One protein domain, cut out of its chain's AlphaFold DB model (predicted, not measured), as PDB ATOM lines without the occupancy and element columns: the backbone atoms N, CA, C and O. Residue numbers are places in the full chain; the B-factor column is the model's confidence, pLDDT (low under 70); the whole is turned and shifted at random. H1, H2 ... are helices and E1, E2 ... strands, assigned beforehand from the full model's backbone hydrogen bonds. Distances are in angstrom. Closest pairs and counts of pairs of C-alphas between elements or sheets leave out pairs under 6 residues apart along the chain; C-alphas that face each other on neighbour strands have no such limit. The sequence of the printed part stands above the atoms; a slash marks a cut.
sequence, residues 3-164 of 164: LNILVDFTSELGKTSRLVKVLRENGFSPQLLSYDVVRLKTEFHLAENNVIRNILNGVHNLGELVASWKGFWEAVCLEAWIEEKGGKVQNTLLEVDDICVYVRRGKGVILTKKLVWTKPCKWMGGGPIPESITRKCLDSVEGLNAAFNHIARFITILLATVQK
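AT A GLANCE: This is residues 3 to 164 of the 164 residues of an uncharacterized protein of Desulfurococcaceae archaeon (UniProt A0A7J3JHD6). A strongly twisted antiparallel sheet of seven strands has two long helices, H2 and H3, side by side over one face, while H1 packs over strand E2. The long strand E3 runs through the middle of the sheet, with E1 and then E2 on one side; on the other, E7 pairs with one part of E3 and E6 with another, and E5 and E4 follow beyond E6. The printed part has 162 residues with three named helices and seven named strands, in the order E1 H1 E2 H2 E3 E4 E5 E6 E7 H3, a mixed class. It is compact, with a radius of gyration of the C-alphas of 16.2 A and spans of 47, 36 and 31 A.

HOW THE PARTS SIT: In the branched sheet, E1, residues 3 to 10, has E2, residues 37 to 45, on one side and E3, residues 75 to 85, on the other, both antiparallel; N 5 and O 42 are 2.9 A apart and N 6 and O 79 2.8 A, within hydrogen-bond range. H1, residues 16 to 25, is on the sheet over E2; the closest C-alphas are those of Thr 16 and Val 38, 7.1 A apart. H2, residues 51 to 68, is over E1 and E2 at a height of 9.9 A over the sheet, along the strands. E3 pairs antiparallel with E7, residues 135 to 138, and with E6, residues 110 to 116; N 78 and O 136, like N 82 and O 113, are 2.8 A apart. E4, residues 92 to 96, E5, residues 99 to 105, and E6 form a meander, each strand the antiparallel neighbour of the one before, in two hairpins; N 94 and O 101 are 2.8 A apart, N 102 and O 114 2.9 A. E3 and this meander make a Greek key, E3 being the antiparallel neighbour of E6. H3, residues 141 to 162, is over E6 and E7, on the same face as H2. H2 and H3 touch at a shallow tilt of 13 degrees, opposite ways; their closest C-alphas, of Ala 67 and Val 141, are 5.6 A apart. H1 is apart from both. In H1, H2 and H3 every O i to N i+4 pair is within hydrogen-bond range.

IN THESE COORDINATES: E1 begins at C-alpha 3, (41.611, -21.838, 7.420). E3 measures 33.6 A, E2 26.4 A, H2 25.3 A and H3 32.0 A. H3 ends at C-alpha 162, (36.635, -35.035, 7.513).

THE WHOLE: The C-alphas farthest apart, of Gly 14 and Lys 164, are 50.6 A apart. The printed part has no cut. The links H1 to E2 and E6 to E7 are long. Mean pLDDT of the printed part is 86.6; residues 47 to 51, 88, 119 to 127 and 160 to 164 are under 70.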
ATOM      1  N   LEU A   3      42.679 -22.833   7.420       92.75
ATOM      2  CA  LEU A   3      41.611 -21.838   7.420       92.75
ATOM      3  C   LEU A   3      42.227 -20.474   7.123       92.75
ATOM      4  O   LEU A   3      43.222 -20.085   7.726       92.75
ATOM      5  N   ASN A   4      41.612 -19.746   6.209       95.25
ATOM      6  CA  ASN A   4      41.950 -18.378   5.879       95.25
ATOM      7  C   ASN A   4      40.730 -17.504   6.180       95.25
ATOM      8  O   ASN A   4      39.611 -17.845   5.786       95.25
ATOM      9  N   ILE A   5      40.959 -16.383   6.858       96.44
ATOM     10  CA  ILE A   5      39.965 -15.333   7.081       96.44
ATOM     11  C   ILE A   5      40.537 -14.034   6.529       96.44
ATOM     12  O   ILE A   5      41.650 -13.633   6.870       96.44
ATOM     13  N   LEU A   6      39.770 -13.390   5.663       96.94
ATOM     14  CA  LEU A   6      40.055 -12.080   5.112       96.94
ATOM     15  C   LEU A   6      39.105 -11.070   5.747       96.94
ATOM     16  O   LEU A   6      37.893 -11.290   5.776       96.94
ATOM     17  N   VAL A   7      39.665  -9.972   6.237       97.44
ATOM     18  CA  VAL A   7      38.943  -8.864   6.855       97.44
ATOM     19  C   VAL A   7      39.365  -7.592   6.137       97.44
ATOM     20  O   VAL A   7      40.499  -7.141   6.285       97.44
ATOM     21  N   ASP A   8      38.466  -7.024   5.347       97.19
ATOM     22  CA  ASP A   8      38.688  -5.738   4.693       97.19
ATOM     23  C   ASP A   8      37.922  -4.662   5.452       97.19
ATOM     24  O   ASP A   8      36.701  -4.728   5.566       97.19
ATOM     25  N   PHE A   9      38.641  -3.679   5.967       97.12
ATOM     26  CA  PHE A   9      38.109  -2.547   6.704       97.12
ATOM     27  C   PHE A   9      37.976  -1.355   5.767       97.12
ATOM     28  O   PHE A   9      38.968  -0.957   5.159       97.12
ATOM     29  N   THR A  10      36.794  -0.754   5.709       96.69
ATOM     30  CA  THR A  10      36.565   0.560   5.100       96.69
ATOM     31  C   THR A  10      36.541   1.604   6.207       96.69
ATOM     32  O   THR A  10      35.888   1.407   7.233       96.69
ATOM     33  N   SER A  11      37.296   2.684   6.042       93.94
ATOM     34  CA  SER A  11      37.479   3.724   7.057       93.94
ATOM     35  C   SER A  11      37.480   5.111   6.426       93.94
ATOM     36  O   SER A  11      37.975   5.286   5.315       93.94
ATOM     37  N   GLU A  12      37.024   6.115   7.173       89.81
ATOM     38  CA  GLU A  12      37.167   7.514   6.762       89.81
ATOM     39  C   GLU A  12      38.637   7.891   6.530       89.81
ATOM     40  O   GLU A  12      39.561   7.431   7.222       89.81
ATOM     41  N   LEU A  13      38.834   8.842   5.616       77.25
ATOM     42  CA  LEU A  13      40.107   9.524   5.410       77.25
ATOM     43  C   LEU A  13      40.669  10.044   6.746       77.25
ATOM     44  O   LEU A  13      40.034  10.811   7.461       77.25
ATOM     45  N   GLY A  14      41.883   9.606   7.093       80.81
ATOM     46  CA  GLY A  14      42.569   9.965   8.342       80.81
ATOM     47  C   GLY A  14      42.434   8.941   9.479       80.81
ATOM     48  O   GLY A  14      43.320   8.881  10.335       80.81
ATOM     49  N   LYS A  15      41.408   8.074   9.466       90.75
ATOM     50  CA  LYS A  15      41.299   6.934  10.403       90.75
ATOM     51  C   LYS A  15      42.096   5.719   9.920       90.75
ATOM     52  O   LYS A  15      42.640   4.990  10.749       90.75
ATOM     53  N   THR A  16      42.276   5.568   8.605       93.69
ATOM     54  CA  THR A  16      43.042   4.478   7.976       93.69
ATOM     55  C   THR A  16      44.448   4.310   8.563       93.69
ATOM     56  O   THR A  16      44.858   3.200   8.895       93.69
ATOM     57  N   SER A  17      45.200   5.401   8.746       91.88
ATOM     58  CA  SER A  17      46.568   5.342   9.285       91.88
ATOM     59  C   SER A  17      46.601   4.874  10.742       91.88
ATOM     60  O   SER A  17      47.489   4.109  11.125       91.88
ATOM     61  N   ARG A  18      45.607   5.280  11.543       93.56
ATOM     62  CA  ARG A  18      45.438   4.825  12.930       93.56
ATOM     63  C   ARG A  18      45.072   3.347  12.976       93.56
ATOM     64  O   ARG A  18      45.684   2.615  13.745       93.56
ATOM     65  N   LEU A  19      44.160   2.901  12.114       94.81
ATOM     66  CA  LEU A  19      43.798   1.491  11.994       94.81
ATOM     67  C   LEU A  19      45.011   0.629  11.619       94.81
ATOM     68  O   LEU A  19      45.285  -0.369  12.278       94.81
ATOM     69  N   VAL A  20      45.788   1.041  10.610       95.12
ATOM     70  CA  VAL A  20      47.028   0.349  10.213       95.12
ATOM     71  C   VAL A  20      48.018   0.280  11.373       95.12
ATOM     72  O   VAL A  20      48.628  -0.768  11.589       95.12
ATOM     73  N   LYS A  21      48.182   1.376  12.123       94.62
ATOM     74  CA  LYS A  21      49.055   1.417  13.299       94.62
ATOM     75  C   LYS A  21      48.600   0.412  14.361       94.62
ATOM     76  O   LYS A  21      49.399  -0.434  14.744       94.62
ATOM     77  N   VAL A  22      47.326   0.446  14.753       94.56
ATOM     78  CA  VAL A  22      46.759  -0.464  15.765       94.56
ATOM     79  C   VAL A  22      46.881  -1.925  15.330       94.56
ATOM     80  O   VAL A  22      47.286  -2.771  16.124       94.56
ATOM     81  N   LEU A  23      46.611  -2.234  14.058       94.62
ATOM     82  CA  LEU A  23      46.780  -3.582  13.508       94.62
ATOM     83  C   LEU A  23      48.234  -4.066  13.638       94.62
ATOM     84  O   LEU A  23      48.469  -5.183  14.094       94.62
ATOM     85  N   ARG A  24      49.214  -3.224  13.290       95.75
ATOM     86  CA  ARG A  24      50.643  -3.561  13.418       95.75
ATOM     87  C   ARG A  24      51.084  -3.725  14.869       95.75
ATOM     88  O   ARG A  24      51.838  -4.645  15.164       95.75
ATOM     89  N   GLU A  25      50.603  -2.871  15.770       95.06
ATOM     90  CA  GLU A  25      50.884  -2.962  17.213       95.06
ATOM     91  C   GLU A  25      50.338  -4.258  17.827       95.06
ATOM     92  O   GLU A  25      50.938  -4.799  18.749       95.06
ATOM     93  N   ASN A  26      49.259  -4.808  17.264       92.88
ATOM     94  CA  ASN A  26      48.710  -6.115  17.635       92.88
ATOM     95  C   ASN A  26      49.353  -7.289  16.866       92.88
ATOM     96  O   ASN A  26      48.827  -8.399  16.871       92.88
ATOM     97  N   GLY A  27      50.486  -7.062  16.193       93.75
ATOM     98  CA  GLY A  27      51.263  -8.107  15.521       93.75
ATOM     99  C   GLY A  27      50.735  -8.529  14.149       93.75
ATOM    100  O   GLY A  27      51.234  -9.497  13.573       93.75
ATOM    101  N   PHE A  28      49.755  -7.819  13.588       95.25
ATOM    102  CA  PHE A  28      49.254  -8.110  12.250       95.25
ATOM    103  C   PHE A  28      50.083  -7.427  11.158       95.25
ATOM    104  O   PHE A  28      50.722  -6.395  11.363       95.25
ATOM    105  N   SER A  29      50.021  -7.982   9.947       95.56
ATOM    106  CA  SER A  29      50.620  -7.403   8.739       95.56
ATOM    107  C   SER A  29      49.528  -6.880   7.797       95.56
ATOM    108  O   SER A  29      49.177  -7.566   6.836       95.56
ATOM    109  N   PRO A  30      48.937  -5.699   8.070       96.44
ATOM    110  CA  PRO A  30      47.881  -5.150   7.230       96.44
ATOM    111  C   PRO A  30      48.415  -4.706   5.866       96.44
ATOM    112  O   PRO A  30      49.487  -4.102   5.765       96.44
ATOM    113  N   GLN A  31      47.622  -4.942   4.827       96.88
ATOM    114  CA  GLN A  31      47.861  -4.467   3.471       96.88
ATOM    115  C   GLN A  31      46.925  -3.294   3.169       96.88
ATOM    116  O   GLN A  31      45.711  -3.419   3.291       96.88
ATOM    117  N   LEU A  32      47.472  -2.160   2.736       95.12
ATOM    118  CA  LEU A  32      46.666  -1.044   2.245       95.12
ATOM    119  C   LEU A  32      46.252  -1.332   0.791       95.12
ATOM    120  O   LEU A  32      47.127  -1.531  -0.051       95.12
ATOM    121  N   LEU A  33      44.949  -1.405   0.506       93.75
ATOM    122  CA  LEU A  33      44.438  -1.633  -0.858       93.75
ATOM    123  C   LEU A  33      44.141  -0.320  -1.584       93.75
ATOM    124  O   LEU A  33      44.389  -0.197  -2.780       93.75
ATOM    125  N   SER A  34      43.612   0.645  -0.841       92.81
ATOM    126  CA  SER A  34      43.291   2.004  -1.274       92.81
ATOM    127  C   SER A  34      43.466   2.954  -0.086       92.81
ATOM    128  O   SER A  34      43.862   2.537   1.001       92.81
ATOM    129  N   TYR A  35      43.189   4.243  -0.273       92.19
ATOM    130  CA  TYR A  35      43.345   5.247   0.785       92.19
ATOM    131  C   TYR A  35      42.410   5.025   1.996       92.19
ATOM    132  O   TYR A  35      42.706   5.470   3.107       92.19
ATOM    133  N   ASP A  36      41.293   4.337   1.780       94.62
ATOM    134  CA  ASP A  36      40.194   4.079   2.714       94.62
ATOM    135  C   ASP A  36      40.020   2.592   3.055       94.62
ATOM    136  O   ASP A  36      39.276   2.273   3.982       94.62
ATOM    137  N   VAL A  37      40.709   1.681   2.354       95.81
ATOM    138  CA  VAL A  37      40.568   0.233   2.563       95.81
ATOM    139  C   VAL A  37      41.862  -0.415   3.043       95.81
ATOM    140  O   VAL A  37      42.884  -0.431   2.350       95.81
ATOM    141  N   VAL A  38      41.779  -1.041   4.219       96.94
ATOM    142  CA  VAL A  38      42.843  -1.858   4.814       96.94
ATOM    143  C   VAL A  38      42.414  -3.315   4.803       96.94
ATOM    144  O   VAL A  38      41.314  -3.642   5.222       96.94
ATOM    145  N   ARG A  39      43.291  -4.206   4.362       97.44
ATOM    146  CA  ARG A  39      43.080  -5.650   4.345       97.44
ATOM    147  C   ARG A  39      43.924  -6.330   5.403       97.44
ATOM    148  O   ARG A  39      45.137  -6.135   5.472       97.44
ATOM    149  N   LEU A  40      43.285  -7.201   6.164       96.94
ATOM    150  CA  LEU A  40      43.918  -8.162   7.044       96.94
ATOM    151  C   LEU A  40      43.633  -9.571   6.525       96.94
ATOM    152  O   LEU A  40      42.486  -9.926   6.260       96.94
ATOM    153  N   LYS A  41      44.679 -10.386   6.403       96.44
ATOM    154  CA  LYS A  41      44.552 -11.817   6.134       96.44
ATOM    155  C   LYS A  41      45.111 -12.583   7.325       96.44
ATOM    156  O   LYS A  41      46.298 -12.463   7.618       96.44
ATOM    157  N   THR A  42      44.270 -13.384   7.965       94.69
ATOM    158  CA  THR A  42      44.663 -14.256   9.074       94.69
ATOM    159  C   THR A  42      44.553 -15.708   8.643       94.69
ATOM    160  O   THR A  42      43.610 -16.113   7.959       94.69
ATOM    161  N   GLU A  43      45.546 -16.497   9.028       92.88
ATOM    162  CA  GLU A  43      45.706 -17.877   8.603       92.88
ATOM    163  C   GLU A  43      45.832 -18.782   9.828       92.88
ATOM    164  O   GLU A  43      46.668 -18.551  10.697       92.88
ATOM    165  N   PHE A  44      45.010 -19.826   9.887       90.06
ATOM    166  CA  PHE A  44      45.016 -20.809  10.964       90.06
ATOM    167  C   PHE A  44      45.333 -22.190  10.390       90.06
ATOM    168  O   PHE A  44      44.628 -22.706   9.515       90.06
ATOM    169  N   HIS A  45      46.407 -22.805  10.878       87.38
ATOM    170  CA  HIS A  45      46.809 -24.143  10.459       87.38
ATOM    171  C   HIS A  45      46.009 -25.197  11.227       87.38
ATOM    172  O   HIS A  45      46.092 -25.282  12.447       87.38
ATOM    173  N   LEU A  46      45.243 -26.014  10.501       76.75
ATOM    174  CA  LEU A  46      44.492 -27.141  11.055       76.75
ATOM    175  C   LEU A  46      45.399 -28.378  11.028       76.75
ATOM    176  O   LEU A  46      45.515 -29.035   9.983       76.75
ATOM    177  N   ALA A  47      46.071 -28.648  12.150       67.00
ATOM    178  CA  ALA A  47      46.897 -29.831  12.383       67.00
ATOM    179  C   ALA A  47      46.419 -30.546  13.663       67.00
ATOM    180  O   ALA A  47      46.564 -30.001  14.741       67.00
ATOM    181  N   GLU A  48      45.852 -31.749  13.538       61.53
ATOM    182  CA  GLU A  48      45.433 -32.641  14.643       61.53
ATOM    183  C   GLU A  48      44.343 -32.136  15.628       61.53
ATOM    184  O   GLU A  48      43.954 -30.970  15.678       61.53
ATOM    185  N   ASN A  49      43.778 -33.069  16.404       57.41
ATOM    186  CA  ASN A  49      42.498 -32.914  17.115       57.41
ATOM    187  C   ASN A  49      42.517 -31.911  18.287       57.41
ATOM    188  O   ASN A  49      41.479 -31.328  18.599       57.41
ATOM    189  N   ASN A  50      43.680 -31.631  18.888       55.81
ATOM    190  CA  ASN A  50      43.816 -30.617  19.948       55.81
ATOM    191  C   ASN A  50      43.813 -29.168  19.418       55.81
ATOM    192  O   ASN A  50      43.828 -28.219  20.201       55.81
ATOM    193  N   VAL A  51      43.764 -28.976  18.096       69.25
ATOM    194  CA  VAL A  51      43.872 -27.659  17.455       69.25
ATOM    195  C   VAL A  51      42.517 -27.033  17.130       69.25
ATOM    196  O   VAL A  51      42.436 -25.814  17.012       69.25
ATOM    197  N   ILE A  52      41.422 -27.799  17.094       77.81
ATOM    198  CA  ILE A  52      40.090 -27.247  16.781       77.81
ATOM    199  C   ILE A  52      39.692 -26.177  17.801       77.81
ATOM    200  O   ILE A  52      39.324 -25.070  17.419       77.81
ATOM    201  N   ARG A  53      39.840 -26.469  19.100       82.44
ATOM    202  CA  ARG A  53      39.544 -25.504  20.168       82.44
ATOM    203  C   ARG A  53      40.406 -24.247  20.052       82.44
ATOM    204  O   ARG A  53      39.889 -23.149  20.201       82.44
ATOM    205  N   ASN A  54      41.690 -24.400  19.734       85.06
ATOM    206  CA  ASN A  54      42.605 -23.270  19.563       85.06
ATOM    207  C   ASN A  54      42.232 -22.408  18.355       85.06
ATOM    208  O   ASN A  54      42.336 -21.189  18.422       85.06
ATOM    209  N   ILE A  55      41.760 -23.025  17.272       87.19
ATOM    210  CA  ILE A  55      41.278 -22.303  16.095       87.19
ATOM    211  C   ILE A  55      39.992 -21.564  16.419       87.19
ATOM    212  O   ILE A  55      39.901 -20.382  16.114       87.19
ATOM    213  N   LEU A  56      39.025 -22.221  17.058       90.00
ATOM    214  CA  LEU A  56      37.782 -21.568  17.467       90.00
ATOM    215  C   LEU A  56      38.076 -20.380  18.388       90.00
ATOM    216  O   LEU A  56      37.603 -19.280  18.120       90.00
ATOM    217  N   ASN A  57      38.943 -20.560  19.388       90.25
ATOM    218  CA  ASN A  57      39.412 -19.467  20.241       90.25
ATOM    219  C   ASN A  57      40.094 -18.362  19.421       90.25
ATOM    220  O   ASN A  57      39.823 -17.189  19.632       90.25
ATOM    221  N   GLY A  58      40.942 -18.713  18.453       90.88
ATOM    222  CA  GLY A  58      41.601 -17.747  17.573       90.88
ATOM    223  C   GLY A  58      40.625 -16.948  16.702       90.88
ATOM    224  O   GLY A  58      40.814 -15.751  16.511       90.88
ATOM    225  N   VAL A  59      39.562 -17.588  16.209       92.81
ATOM    226  CA  VAL A  59      38.486 -16.942  15.444       92.81
ATOM    227  C   VAL A  59      37.665 -16.015  16.337       92.81
ATOM    228  O   VAL A  59      37.388 -14.889  15.930       92.81
ATOM    229  N   HIS A  60      37.329 -16.442  17.556       93.44
ATOM    230  CA  HIS A  60      36.646 -15.594  18.537       93.44
ATOM    231  C   HIS A  60      37.498 -14.383  18.928       93.44
ATOM    232  O   HIS A  60      37.026 -13.257  18.807       93.44
ATOM    233  N   ASN A  61      38.769 -14.594  19.274       93.38
ATOM    234  CA  ASN A  61      39.701 -13.520  19.619       93.38
ATOM    235  C   ASN A  61      39.878 -12.529  18.459       93.38
ATOM    236  O   ASN A  61      39.930 -11.322  18.678       93.38
ATOM    237  N   LEU A  62      39.950 -13.016  17.213       94.12
ATOM    238  CA  LEU A  62      39.989 -12.144  16.039       94.12
ATOM    239  C   LEU A  62      38.715 -11.294  15.940       94.12
ATOM    240  O   LEU A  62      38.812 -10.097  15.689       94.12
ATOM    241  N   GLY A  63      37.541 -11.887  16.169       94.50
ATOM    242  CA  GLY A  63      36.272 -11.161  16.195       94.50
ATOM    243  C   GLY A  63      36.227 -10.074  17.268       94.50
ATOM    244  O   GLY A  63      35.882  -8.933  16.960       94.50
ATOM    245  N   GLU A  64      36.648 -10.391  18.493       94.81
ATOM    246  CA  GLU A  64      36.720  -9.435  19.605       94.81
ATOM    247  C   GLU A  64      37.691  -8.285  19.323       94.81
ATOM    248  O   GLU A  64      37.361  -7.120  19.554       94.81
ATOM    249  N   LEU A  65      38.866  -8.580  18.759       93.94
ATOM    250  CA  LEU A  65      39.837  -7.557  18.369       93.94
ATOM    251  C   LEU A  65      39.262  -6.625  17.300       93.94
ATOM    252  O   LEU A  65      39.272  -5.408  17.481       93.94
ATOM    253  N   VAL A  66      38.688  -7.176  16.227       94.25
ATOM    254  CA  VAL A  66      38.055  -6.384  15.159       94.25
ATOM    255  C   VAL A  66      36.917  -5.521  15.717       94.25
ATOM    256  O   VAL A  66      36.809  -4.346  15.357       94.25
ATOM    257  N   ALA A  67      36.108  -6.065  16.630       94.44
ATOM    258  CA  ALA A  67      35.038  -5.339  17.311       94.44
ATOM    259  C   ALA A  67      35.573  -4.183  18.170       94.44
ATOM    260  O   ALA A  67      35.035  -3.076  18.114       94.44
ATOM    261  N   SER A  68      36.660  -4.407  18.916       95.00
ATOM    262  CA  SER A  68      37.294  -3.385  19.762       95.00
ATOM    263  C   SER A  68      37.779  -2.169  18.961       95.00
ATOM    264  O   SER A  68      37.883  -1.062  19.488       95.00
ATOM    265  N   TRP A  69      38.010  -2.349  17.658       93.75
ATOM    266  CA  TRP A  69      38.450  -1.303  16.738       93.75
ATOM    267  C   TRP A  69      37.308  -0.579  16.025       93.75
ATOM    268  O   TRP A  69      37.581   0.170  15.088       93.75
ATOM    269  N   LYS A  70      36.047  -0.745  16.450       93.50
ATOM    270  CA  LYS A  70      34.880  -0.120  15.799       93.50
ATOM    271  C   LYS A  70      35.018   1.391  15.585       93.50
ATOM    272  O   LYS A  70      34.536   1.905  14.583       93.50
ATOM    273  N   GLY A  71      35.711   2.105  16.472       92.69
ATOM    274  CA  GLY A  71      35.972   3.543  16.311       92.69
ATOM    275  C   GLY A  71      36.871   3.910  15.119       92.69
ATOM    276  O   GLY A  71      36.951   5.082  14.750       92.69
ATOM    277  N   PHE A  72      37.551   2.933  14.516       93.44
ATOM    278  CA  PHE A  72      38.486   3.133  13.412       93.44
ATOM    279  C   PHE A  72      37.938   2.724  12.046       93.44
ATOM    280  O   PHE A  72      38.546   3.107  11.053       93.44
ATOM    281  N   TRP A  73      36.819   1.996  11.981       94.75
ATOM    282  CA  TRP A  73      36.233   1.513  10.731       94.75
ATOM    283  C   TRP A  73      34.731   1.816  10.635       94.75
ATOM    284  O   TRP A  73      33.981   1.774  11.614       94.75
ATOM    285  N   GLU A  74      34.274   2.101   9.420       95.38
ATOM    286  CA  GLU A  74      32.863   2.320   9.092       95.38
ATOM    287  C   GLU A  74      32.177   0.993   8.782       95.38
ATOM    288  O   GLU A  74      31.171   0.654   9.406       95.38
ATOM    289  N   ALA A  75      32.803   0.203   7.907       96.19
ATOM    290  CA  ALA A  75      32.353  -1.121   7.514       96.19
ATOM    291  C   ALA A  75      33.510  -2.125   7.483       96.19
ATOM    292  O   ALA A  75      34.671  -1.773   7.273       96.19
ATOM    293  N   VAL A  76      33.172  -3.396   7.665       96.38
ATOM    294  CA  VAL A  76      34.070  -4.541   7.559       96.38
ATOM    295  C   VAL A  76      33.455  -5.559   6.615       96.38
ATOM    296  O   VAL A  76      32.319  -5.984   6.807       96.38
ATOM    297  N   CYS A  77      34.214  -5.991   5.616       96.12
ATOM    298  CA  CYS A  77      33.858  -7.102   4.750       96.12
ATOM    299  C   CYS A  77      34.676  -8.343   5.104       96.12
ATOM    300  O   CYS A  77      35.906  -8.317   5.067       96.12
ATOM    301  N   LEU A  78      33.982  -9.437   5.407       96.38
ATOM    302  CA  LEU A  78      34.561 -10.719   5.788       96.38
ATOM    303  C   LEU A  78      34.459 -11.737   4.657       96.38
ATOM    304  O   LEU A  78      33.413 -11.879   4.028       96.38
ATOM    305  N   GLU A  79      35.518 -12.510   4.461       96.00
ATOM    306  CA  GLU A  79      35.516 -13.715   3.635       96.00
ATOM    307  C   GLU A  79      36.274 -14.821   4.378       96.00
ATOM    308  O   GLU A  79      37.330 -14.574   4.956       96.00
ATOM    309  N   ALA A  80      35.742 -16.045   4.376       95.56
ATOM    310  CA  ALA A  80      36.356 -17.181   5.057       95.56
ATOM    311  C   ALA A  80      36.380 -18.415   4.153       95.56
ATOM    312  O   ALA A  80      35.394 -18.742   3.486       95.56
ATOM    313  N   TRP A  81      37.513 -19.116   4.128       94.06
ATOM    314  CA  TRP A  81      37.657 -20.342   3.350       94.06
ATOM    315  C   TRP A  81      38.692 -21.291   3.931       94.06
ATOM    316  O   TRP A  81      39.648 -20.891   4.591       94.06
ATOM    317  N   ILE A  82      38.513 -22.570   3.627       92.31
ATOM    318  CA  ILE A  82      39.449 -23.631   3.968       92.31
ATOM    319  C   ILE A  82      40.152 -24.123   2.704       92.31
ATOM    320  O   ILE A  82      39.532 -24.313   1.658       92.31
ATOM    321  N   GLU A  83      41.459 -24.331   2.820       91.19
ATOM    322  CA  GLU A  83      42.316 -24.951   1.818       91.19
ATOM    323  C   GLU A  83      42.838 -26.291   2.341       91.19
ATOM    324  O   GLU A  83      43.405 -26.393   3.435       91.19
ATOM    325  N   GLU A  84      42.685 -27.337   1.541       88.75
ATOM    326  CA  GLU A  84      43.221 -28.661   1.845       88.75
ATOM    327  C   GLU A  84      43.762 -29.354   0.602       88.75
ATOM    328  O   GLU A  84      43.452 -28.975  -0.528       88.75
ATOM    329  N   LYS A  85      44.601 -30.374   0.810       86.06
ATOM    330  CA  LYS A  85      45.019 -31.250  -0.284       86.06
ATOM    331  C   LYS A  85      43.804 -32.065  -0.721       86.06
ATOM    332  O   LYS A  85      43.171 -32.700   0.112       86.06
ATOM    333  N   GLY A  86      43.501 -32.056  -2.012       79.19
ATOM    334  CA  GLY A  86      42.348 -32.752  -2.566       79.19
ATOM    335  C   GLY A  86      42.512 -33.105  -4.042       79.19
ATOM    336  O   GLY A  86      43.486 -32.736  -4.701       79.19
ATOM    337  N   GLY A  87      41.545 -33.868  -4.551       70.44
ATOM    338  CA  GLY A  87      41.488 -34.308  -5.943       70.44
ATOM    339  C   GLY A  87      40.826 -33.298  -6.886       70.44
ATOM    340  O   GLY A  87      40.498 -32.169  -6.515       70.44
ATOM    341  N   LYS A  88      40.601 -33.720  -8.136       69.38
ATOM    342  CA  LYS A  88      39.782 -32.954  -9.085       69.38
ATOM    343  C   LYS A  88      38.329 -32.959  -8.604       69.38
ATOM    344  O   LYS A  88      37.722 -34.018  -8.510       69.38
ATOM    345  N   VAL A  89      37.786 -31.776  -8.348       75.50
ATOM    346  CA  VAL A  89      36.381 -31.552  -7.991       75.50
ATOM    347  C   VAL A  89      35.779 -30.579  -8.999       75.50
ATOM    348  O   VAL A  89      36.433 -29.605  -9.386       75.50
ATOM    349  N   GLN A  90      34.557 -30.862  -9.450       78.44
ATOM    350  CA  GLN A  90      33.747 -29.880 -10.169       78.44
ATOM    351  C   GLN A  90      33.255 -28.820  -9.186       78.44
ATOM    352  O   GLN A  90      32.935 -29.141  -8.042       78.44
ATOM    353  N   ASN A  91      33.200 -27.563  -9.627       84.25
ATOM    354  CA  ASN A  91      32.664 -26.488  -8.800       84.25
ATOM    355  C   ASN A  91      31.246 -26.852  -8.357       84.25
ATOM    356  O   ASN A  91      30.407 -27.188  -9.188       84.25
ATOM    357  N   THR A  92      30.998 -26.820  -7.054       85.19
ATOM    358  CA  THR A  92      29.721 -27.253  -6.496       85.19
ATOM    359  C   THR A  92      29.395 -26.499  -5.219       85.19
ATOM    360  O   THR A  92      30.285 -25.995  -4.528       85.19
ATOM    361  N   LEU A  93      28.109 -26.420  -4.906       86.12
ATOM    362  CA  LEU A  93      27.600 -25.899  -3.650       86.12
ATOM    363  C   LEU A  93      27.115 -27.063  -2.801       86.12
ATOM    364  O   LEU A  93      26.328 -27.890  -3.253       86.12
ATOM    365  N   LEU A  94      27.594 -27.108  -1.566       84.88
ATOM    366  CA  LEU A  94      27.164 -28.064  -0.562       84.88
ATOM    367  C   LEU A  94      26.371 -27.311   0.500       84.88
ATOM    368  O   LEU A  94      26.882 -26.378   1.119       84.88
ATOM    369  N   GLU A  95      25.127 -27.724   0.698       85.12
ATOM    370  CA  GLU A  95      24.345 -27.346   1.868       85.12
ATOM    371  C   GLU A  95      24.640 -28.381   2.955       85.12
ATOM    372  O   GLU A  95      24.380 -29.571   2.767       85.12
ATOM    373  N   VAL A  96      25.248 -27.944   4.057       81.12
ATOM    374  CA  VAL A  96      25.498 -28.793   5.224       81.12
ATOM    375  C   VAL A  96      24.827 -28.135   6.418       81.12
ATOM    376  O   VAL A  96      25.208 -27.036   6.823       81.12
ATOM    377  N   ASP A  97      23.794 -28.799   6.932       81.38
ATOM    378  CA  ASP A  97      22.820 -28.240   7.869       81.38
ATOM    379  C   ASP A  97      22.197 -26.939   7.334       81.38
ATOM    380  O   ASP A  97      21.358 -26.972   6.437       81.38
ATOM    381  N   ASP A  98      22.612 -25.788   7.861       81.38
ATOM    382  CA  ASP A  98      22.159 -24.458   7.453       81.38
ATOM    383  C   ASP A  98      23.296 -23.578   6.904       81.38
ATOM    384  O   ASP A  98      23.114 -22.365   6.742       81.38
ATOM    385  N   ILE A  99      24.467 -24.172   6.651       87.31
ATOM    386  CA  ILE A  99      25.644 -23.505   6.098       87.31
ATOM    387  C   ILE A  99      25.795 -23.865   4.630       87.31
ATOM    388  O   ILE A  99      25.731 -25.031   4.235       87.31
ATOM    389  N   CYS A 100      26.055 -22.839   3.825       88.75
ATOM    390  CA  CYS A 100      26.331 -22.999   2.415       88.75
ATOM    391  C   CYS A 100      27.836 -22.951   2.153       88.75
ATOM    392  O   CYS A 100      28.519 -21.999   2.539       88.75
ATOM    393  N   VAL A 101      28.364 -23.986   1.501       89.69
ATOM    394  CA  VAL A 101      29.793 -24.120   1.216       89.69
ATOM    395  C   VAL A 101      30.006 -24.234  -0.280       89.69
ATOM    396  O   VAL A 101      29.565 -25.188  -0.915       89.69
ATOM    397  N   TYR A 102      30.741 -23.286  -0.847       89.25
ATOM    398  CA  TYR A 102      31.181 -23.375  -2.230       89.25
ATOM    399  C   TYR A 102      32.508 -24.108  -2.318       89.25
ATOM    400  O   TYR A 102      33.541 -23.634  -1.838       89.25
ATOM    401  N   VAL A 103      32.482 -25.272  -2.952       88.94
ATOM    402  CA  VAL A 103      33.654 -26.100  -3.179       88.94
ATOM    403  C   VAL A 103      34.136 -25.866  -4.599       88.94
ATOM    404  O   VAL A 103      33.414 -26.101  -5.564       88.94
ATOM    405  N   ARG A 104      35.377 -25.408  -4.734       87.75
ATOM    406  CA  ARG A 104      36.019 -25.199  -6.031       87.75
ATOM    407  C   ARG A 104      37.441 -25.716  -6.034       87.75
ATOM    408  O   ARG A 104      38.098 -25.834  -4.997       87.75
ATOM    409  N   ARG A 105      37.950 -25.941  -7.238       84.94
ATOM    410  CA  ARG A 105      39.365 -26.237  -7.435       84.94
ATOM    411  C   ARG A 105      40.217 -24.986  -7.181       84.94
ATOM    412  O   ARG A 105      39.959 -23.926  -7.749       84.94
ATOM    413  N   GLY A 106      41.236 -25.127  -6.340       78.31
ATOM    414  CA  GLY A 106      42.304 -24.149  -6.147       78.31
ATOM    415  C   GLY A 106      43.480 -24.372  -7.107       78.31
ATOM    416  O   GLY A 106      43.390 -25.098  -8.098       78.31
ATOM    417  N   LYS A 107      44.631 -23.755  -6.819       78.00
ATOM    418  CA  LYS A 107      45.848 -23.945  -7.625       78.00
ATOM    419  C   LYS A 107      46.446 -25.338  -7.368       78.00
ATOM    420  O   LYS A 107      46.694 -25.711  -6.226       78.00
ATOM    421  N   GLY A 108      46.705 -26.106  -8.429       81.44
ATOM    422  CA  GLY A 108      47.318 -27.439  -8.330       81.44
ATOM    423  C   GLY A 108      46.364 -28.515  -7.790       81.44
ATOM    424  O   GLY A 108      45.336 -28.786  -8.419       81.44
ATOM    425  N   VAL A 109      46.748 -29.129  -6.661       82.88
ATOM    426  CA  VAL A 109      46.014 -30.179  -5.913       82.88
ATOM    427  C   VAL A 109      45.294 -29.626  -4.674       82.88
ATOM    428  O   VAL A 109      45.012 -30.352  -3.727       82.88
ATOM    429  N   ILE A 110      45.064 -28.313  -4.632       88.38
ATOM    430  CA  ILE A 110      44.377 -27.663  -3.516       88.38
ATOM    431  C   ILE A 110      42.878 -27.634  -3.806       88.38
ATOM    432  O   ILE A 110      42.451 -27.162  -4.862       88.38
ATOM    433  N   LEU A 111      42.087 -28.109  -2.852       89.94
ATOM    434  CA  LEU A 111      40.646 -27.918  -2.797       89.94
ATOM    435  C   LEU A 111      40.347 -26.686  -1.939       89.94
ATOM    436  O   LEU A 111      40.900 -26.546  -0.847       89.94
ATOM    437  N   THR A 112      39.479 -25.800  -2.424       91.12
ATOM    438  CA  THR A 112      39.033 -24.615  -1.683       91.12
ATOM    439  C   THR A 112      37.559 -24.759  -1.333       91.12
ATOM    440  O   THR A 112      36.722 -24.883  -2.225       91.12
ATOM    441  N   LYS A 113      37.245 -24.688  -0.041       91.00
ATOM    442  CA  LYS A 113      35.884 -24.673   0.502       91.00
ATOM    443  C   LYS A 113      35.609 -23.278   1.057       91.00
ATOM    444  O   LYS A 113      36.175 -22.922   2.086       91.00
ATOM    445  N   LYS A 114      34.814 -22.463   0.364       92.75
ATOM    446  CA  LYS A 114      34.460 -21.100   0.792       92.75
ATOM    447  C   LYS A 114      33.124 -21.085   1.522       92.75
ATOM    448  O   LYS A 114      32.185 -21.743   1.079       92.75
ATOM    449  N   LEU A 115      33.036 -20.291   2.582       93.12
ATOM    450  CA  LEU A 115      31.770 -19.978   3.232       93.12
ATOM    451  C   LEU A 115      30.938 -19.057   2.329       93.12
ATOM    452  O   LEU A 115      31.447 -18.064   1.807       93.12
ATOM    453  N   VAL A 116      29.665 -19.392   2.144       91.00
ATOM    454  CA  VAL A 116      28.686 -18.583   1.414       91.00
ATOM    455  C   VAL A 116      27.677 -18.023   2.412       91.00
ATOM    456  O   VAL A 116      27.117 -18.757   3.222       91.00
ATOM    457  N   TRP A 117      27.453 -16.711   2.355       88.69
ATOM    458  CA  TRP A 117      26.678 -15.973   3.358       88.69
ATOM    459  C   TRP A 117      25.190 -15.842   3.025       88.69
ATOM    460  O   TRP A 117      24.407 -15.403   3.869       88.69
ATOM    461  N   THR A 118      24.792 -16.162   1.794       77.19
ATOM    462  CA  THR A 118      23.403 -16.078   1.336       77.19
ATOM    463  C   THR A 118      22.671 -17.399   1.567       77.19
ATOM    464  O   THR A 118      23.183 -18.476   1.267       77.19
ATOM    465  N   LYS A 119      21.435 -17.314   2.077       67.88
ATOM    466  CA  LYS A 119      20.478 -18.429   2.083       67.88
ATOM    467  C   LYS A 119      19.441 -18.204   0.974       67.88
ATOM    468  O   LYS A 119      19.032 -17.056   0.795       67.88
ATOM    469  N   PRO A 120      18.960 -19.257   0.289       60.66
ATOM    470  CA  PRO A 120      19.384 -20.665   0.352       60.66
ATOM    471  C   PRO A 120      20.442 -21.034  -0.714       60.66
ATOM    472  O   PRO A 120      20.471 -20.446  -1.795       60.66
ATOM    473  N   CYS A 121      21.230 -22.096  -0.471       68.00
ATOM    474  CA  CYS A 121      22.123 -22.692  -1.488       68.00
ATOM    475  C   CYS A 121      21.383 -23.078  -2.777       68.00
ATOM    476  O   CYS A 121      21.959 -23.080  -3.863       68.00
ATOM    477  N   LYS A 122      20.093 -23.405  -2.641       58.66
ATOM    478  CA  LYS A 122      19.227 -23.973  -3.680       58.66
ATOM    479  C   LYS A 122      19.017 -23.078  -4.898       58.66
ATOM    480  O   LYS A 122      18.576 -23.568  -5.928       58.66
ATOM    481  N   TRP A 123      19.285 -21.778  -4.791       57.47
ATOM    482  CA  TRP A 123      19.035 -20.831  -5.886       57.47
ATOM    483  C   TRP A 123      20.202 -20.718  -6.864       57.47
ATOM    484  O   TRP A 123      20.103 -20.029  -7.874       57.47
ATOM    485  N   MET A 124      21.308 -21.398  -6.578       62.41
ATOM    486  CA  MET A 124      22.528 -21.298  -7.358       62.41
ATOM    487  C   MET A 124      22.807 -22.652  -7.996       62.41
ATOM    488  O   MET A 124      23.189 -23.609  -7.327       62.41
ATOM    489  N   GLY A 125      22.564 -22.741  -9.307       58.56
ATOM    490  CA  GLY A 125      22.964 -23.900 -10.106       58.56
ATOM    491  C   GLY A 125      24.478 -24.134 -10.017       58.56
ATOM    492  O   GLY A 125      25.218 -23.232  -9.634       58.56
ATOM    493  N   GLY A 126      24.943 -25.335 -10.382       60.84
ATOM    494  CA  GLY A 126      26.341 -25.801 -10.266       60.84
ATOM    495  C   GLY A 126      27.390 -25.073 -11.127       60.84
ATOM    496  O   GLY A 126      28.342 -25.688 -11.599       60.84
ATOM    497  N   GLY A 127      27.209 -23.778 -11.378       67.12
ATOM    498  CA  GLY A 127      28.154 -22.891 -12.041       67.12
ATOM    499  C   GLY A 127      29.004 -22.079 -11.055       67.12
ATOM    500  O   GLY A 127      28.886 -22.219  -9.835       67.12
ATOM    501  N   PRO A 128      29.899 -21.221 -11.573       72.31
ATOM    502  CA  PRO A 128      30.646 -20.289 -10.744       72.31
ATOM    503  C   PRO A 128      29.695 -19.316 -10.043       72.31
ATOM    504  O   PRO A 128      28.848 -18.691 -10.678       72.31
ATOM    505  N   ILE A 129      29.870 -19.170  -8.733       80.06
ATOM    506  CA  ILE A 129      29.128 -18.186  -7.948       80.06
ATOM    507  C   ILE A 129      29.811 -16.806  -7.974       80.06
ATOM    508  O   ILE A 129      31.044 -16.744  -8.060       80.06
ATOM    509  N   PRO A 130      29.053 -15.699  -7.857       80.25
ATOM    510  CA  PRO A 130      29.621 -14.363  -7.675       80.25
ATOM    511  C   PRO A 130      30.493 -14.270  -6.416       80.25
ATOM    512  O   PRO A 130      30.167 -14.846  -5.387       80.25
ATOM    513  N   GLU A 131      31.573 -13.490  -6.423       74.50
ATOM    514  CA  GLU A 131      32.380 -13.314  -5.198       74.50
ATOM    515  C   GLU A 131      31.611 -12.587  -4.083       74.50
ATOM    516  O   GLU A 131      31.851 -12.822  -2.895       74.50
ATOM    517  N   SER A 132      30.628 -11.763  -4.462       80.62
ATOM    518  CA  SER A 132      29.778 -10.998  -3.547       80.62
ATOM    519  C   SER A 132      28.984 -11.863  -2.569       80.62
ATOM    520  O   SER A 132      28.612 -11.370  -1.512       80.62
ATOM    521  N   ILE A 133      28.749 -13.146  -2.864       86.69
ATOM    522  CA  ILE A 133      28.037 -14.037  -1.936       86.69
ATOM    523  C   ILE A 133      28.972 -14.762  -0.962       86.69
ATOM    524  O   ILE A 133      28.520 -15.269   0.063       86.69
ATOM    525  N   THR A 134      30.271 -14.819  -1.269       90.19
ATOM    526  CA  THR A 134      31.318 -15.353  -0.373       90.19
ATOM    527  C   THR A 134      31.907 -14.285   0.540       90.19
ATOM    528  O   THR A 134      32.689 -14.587   1.440       90.19
ATOM    529  N   ARG A 135      31.493 -13.031   0.346       92.06
ATOM    530  CA  ARG A 135      31.963 -11.875   1.092       92.06
ATOM    531  C   ARG A 135      30.800 -11.173   1.789       92.06
ATOM    532  O   ARG A 135      29.838 -10.782   1.140       92.06
ATOM    533  N   LYS A 136      30.886 -10.990   3.105       93.62
ATOM    534  CA  LYS A 136      29.840 -10.349   3.913       93.62
ATOM    535  C   LYS A 136      30.328  -9.027   4.467       93.62
ATOM    536  O   LYS A 136      31.217  -9.019   5.307       93.62
ATOM    537  N   CYS A 137      29.724  -7.934   4.015       94.69
ATOM    538  CA  CYS A 137      29.988  -6.600   4.542       94.69
ATOM    539  C   CYS A 137      29.010  -6.252   5.669       94.69
ATOM    540  O   CYS A 137      27.830  -6.608   5.607       94.69
ATOM    541  N   LEU A 138      29.541  -5.631   6.717       95.56
ATOM    542  CA  LEU A 138      28.903  -5.389   8.005       95.56
ATOM    543  C   LEU A 138      29.352  -4.020   8.513       95.56
ATOM    544  O   LEU A 138      30.525  -3.682   8.412       95.56
ATOM    545  N   ASP A 139      28.443  -3.251   9.085       94.62
ATOM    546  CA  ASP A 139      28.686  -1.906   9.627       94.62
ATOM    547  C   ASP A 139      28.550  -1.847  11.162       94.62
ATOM    548  O   ASP A 139      28.932  -0.860  11.799       94.62
ATOM    549  N   SER A 140      28.080  -2.938  11.773       95.06
ATOM    550  CA  SER A 140      27.811  -3.065  13.204       95.06
ATOM    551  C   SER A 140      28.638  -4.165  13.871       95.06
ATOM    552  O   SER A 140      28.969  -5.192  13.273       95.06
ATOM    553  N   VAL A 141      28.941  -3.965  15.158       94.50
ATOM    554  CA  VAL A 141      29.621  -4.968  16.000       94.50
ATOM    555  C   VAL A 141      28.748  -6.209  16.200       94.50
ATOM    556  O   VAL A 141      29.256  -7.325  16.201       94.50
ATOM    557  N   GLU A 142      27.430  -6.041  16.315       95.19
ATOM    558  CA  GLU A 142      26.497  -7.166  16.426       95.19
ATOM    559  C   GLU A 142      26.532  -8.051  15.173       95.19
ATOM    560  O   GLU A 142      26.705  -9.269  15.274       95.19
ATOM    561  N   GLY A 143      26.465  -7.437  13.985       94.31
ATOM    562  CA  GLY A 143      26.600  -8.152  12.718       94.31
ATOM    563  C   GLY A 143      27.949  -8.863  12.596       94.31
ATOM    564  O   GLY A 143      28.005 -10.007  12.142       94.31
ATOM    565  N   LEU A 144      29.028  -8.216  13.049       93.94
ATOM    566  CA  LEU A 144      30.373  -8.791  13.095       93.94
ATOM    567  C   LEU A 144      30.430 -10.045  13.977       93.94
ATOM    568  O   LEU A 144      30.887 -11.094  13.524       93.94
ATOM    569  N   ASN A 145      29.909  -9.965  15.200       93.31
ATOM    570  CA  ASN A 145      29.871 -11.090  16.134       93.31
ATOM    571  C   ASN A 145      29.062 -12.263  15.567       93.31
ATOM    572  O   ASN A 145      29.506 -13.412  15.619       93.31
ATOM    573  N   ALA A 146      27.907 -11.983  14.954       93.50
ATOM    574  CA  ALA A 146      27.106 -12.998  14.277       93.50
ATOM    575  C   ALA A 146      27.881 -13.672  13.128       93.50
ATOM    576  O   ALA A 146      27.820 -14.893  12.970       93.50
ATOM    577  N   ALA A 147      28.655 -12.904  12.357       94.00
ATOM    578  CA  ALA A 147      29.461 -13.437  11.267       94.00
ATOM    579  C   ALA A 147      30.626 -14.312  11.758       94.00
ATOM    580  O   ALA A 147      30.837 -15.394  11.211       94.00
ATOM    581  N   PHE A 148      31.339 -13.915  12.816       94.69
ATOM    582  CA  PHE A 148      32.393 -14.748  13.410       94.69
ATOM    583  C   PHE A 148      31.842 -16.032  14.038       94.69
ATOM    584  O   PHE A 148      32.430 -17.098  13.856       94.69
ATOM    585  N   ASN A 149      30.666 -15.975  14.670       92.81
ATOM    586  CA  ASN A 149      29.958 -17.177  15.117       92.81
ATOM    587  C   ASN A 149      29.592 -18.092  13.937       92.81
ATOM    588  O   ASN A 149      29.698 -19.314  14.037       92.81
ATOM    589  N   HIS A 150      29.207 -17.525  12.792       92.62
ATOM    590  CA  HIS A 150      28.933 -18.304  11.585       92.62
ATOM    591  C   HIS A 150      30.201 -18.976  11.026       92.62
ATOM    592  O   HIS A 150      30.159 -20.151  10.662       92.62
ATOM    593  N   ILE A 151      31.347 -18.284  11.045       93.75
ATOM    594  CA  ILE A 151      32.656 -18.857  10.685       93.75
ATOM    595  C   ILE A 151      33.043 -19.994  11.644       93.75
ATOM    596  O   ILE A 151      33.497 -21.046  11.193       93.75
ATOM    597  N   ALA A 152      32.833 -19.825  12.952       92.06
ATOM    598  CA  ALA A 152      33.086 -20.868  13.945       92.06
ATOM    599  C   ALA A 152      32.278 -22.144  13.646       92.06
ATOM    600  O   ALA A 152      32.840 -23.238  13.589       92.06
ATOM    601  N   ARG A 153      30.979 -22.003  13.343       90.06
ATOM    602  CA  ARG A 153      30.119 -23.134  12.948       90.06
ATOM    603  C   ARG A 153      30.586 -23.794  11.648       90.06
ATOM    604  O   ARG A 153      30.627 -25.019  11.572       90.06
ATOM    605  N   PHE A 154      30.984 -22.999  10.652       90.75
ATOM    606  CA  PHE A 154      31.543 -23.489   9.388       90.75
ATOM    607  C   PHE A 154      32.762 -24.399   9.604       90.75
ATOM    608  O   PHE A 154      32.861 -25.458   8.984       90.75
ATOM    609  N   ILE A 155      33.651 -24.029  10.528       88.44
ATOM    610  CA  ILE A 155      34.828 -24.828  10.893       88.44
ATOM    611  C   ILE A 155      34.405 -26.152  11.536       88.44
ATOM    612  O   ILE A 155      34.875 -27.210  11.114       88.44
ATOM    613  N   THR A 156      33.500 -26.108  12.518       86.75
ATOM    614  CA  THR A 156      33.015 -27.300  13.229       86.75
ATOM    615  C   THR A 156      32.376 -28.313  12.282       86.75
ATOM    616  O   THR A 156      32.706 -29.497  12.346       86.75
ATOM    617  N   ILE A 157      31.509 -27.853  11.374       83.56
ATOM    618  CA  ILE A 157      30.825 -28.720  10.408       83.56
ATOM    619  C   ILE A 157      31.831 -29.371   9.460       83.56
ATOM    620  O   ILE A 157      31.842 -30.593   9.316       83.56
ATOM    621  N   LEU A 158      32.712 -28.576   8.842       79.38
ATOM    622  CA  LEU A 158      33.654 -29.114   7.863       79.38
ATOM    623  C   LEU A 158      34.619 -30.130   8.475       79.38
ATOM    624  O   LEU A 158      34.931 -31.127   7.825       79.38
ATOM    625  N   LEU A 159      35.044 -29.917   9.719       74.06
ATOM    626  CA  LEU A 159      35.896 -30.859  10.443       74.06
ATOM    627  C   LEU A 159      35.173 -32.159  10.805       74.06
ATOM    628  O   LEU A 159      35.762 -33.228  10.662       74.06
ATOM    629  N   ALA A 160      33.897 -32.092  11.197       69.88
ATOM    630  CA  ALA A 160      33.093 -33.280  11.486       69.88
ATOM    631  C   ALA A 160      32.901 -34.180  10.250       69.88
ATOM    632  O   ALA A 160      32.848 -35.401  10.375       69.88
ATOM    633  N   THR A 161      32.850 -33.599   9.046       63.59
ATOM    634  CA  THR A 161      32.816 -34.360   7.781       63.59
ATOM    635  C   THR A 161      34.148 -34.990   7.371       63.59
ATOM    636  O   THR A 161      34.128 -35.908   6.563       63.59
ATOM    637  N   VAL A 162      35.295 -34.516   7.876       54.78
ATOM    638  CA  VAL A 162      36.635 -35.035   7.513       54.78
ATOM    639  C   VAL A 162      37.077 -36.190   8.426       54.78
ATOM    640  O   VAL A 162      37.970 -36.950   8.066       54.78
ATOM    641  N   GLN A 163      36.459 -36.338   9.601       45.91
ATOM    642  CA  GLN A 163      36.753 -37.410  10.566       45.91
ATOM    643  C   GLN A 163      35.892 -38.680  10.384       45.91
ATOM    644  O   GLN A 163      35.983 -39.589  11.208       45.91
ATOM    645  N   LYS A 164      35.059 -38.741   9.339       37.38
ATOM    646  CA  LYS A 164      34.329 -39.946   8.916       37.38
ATOM    647  C   LYS A 164      35.005 -40.560   7.700       37.38
ATOM    648  O   LYS A 164      35.031 -41.805   7.639       37.38
TER     649      LYS A 164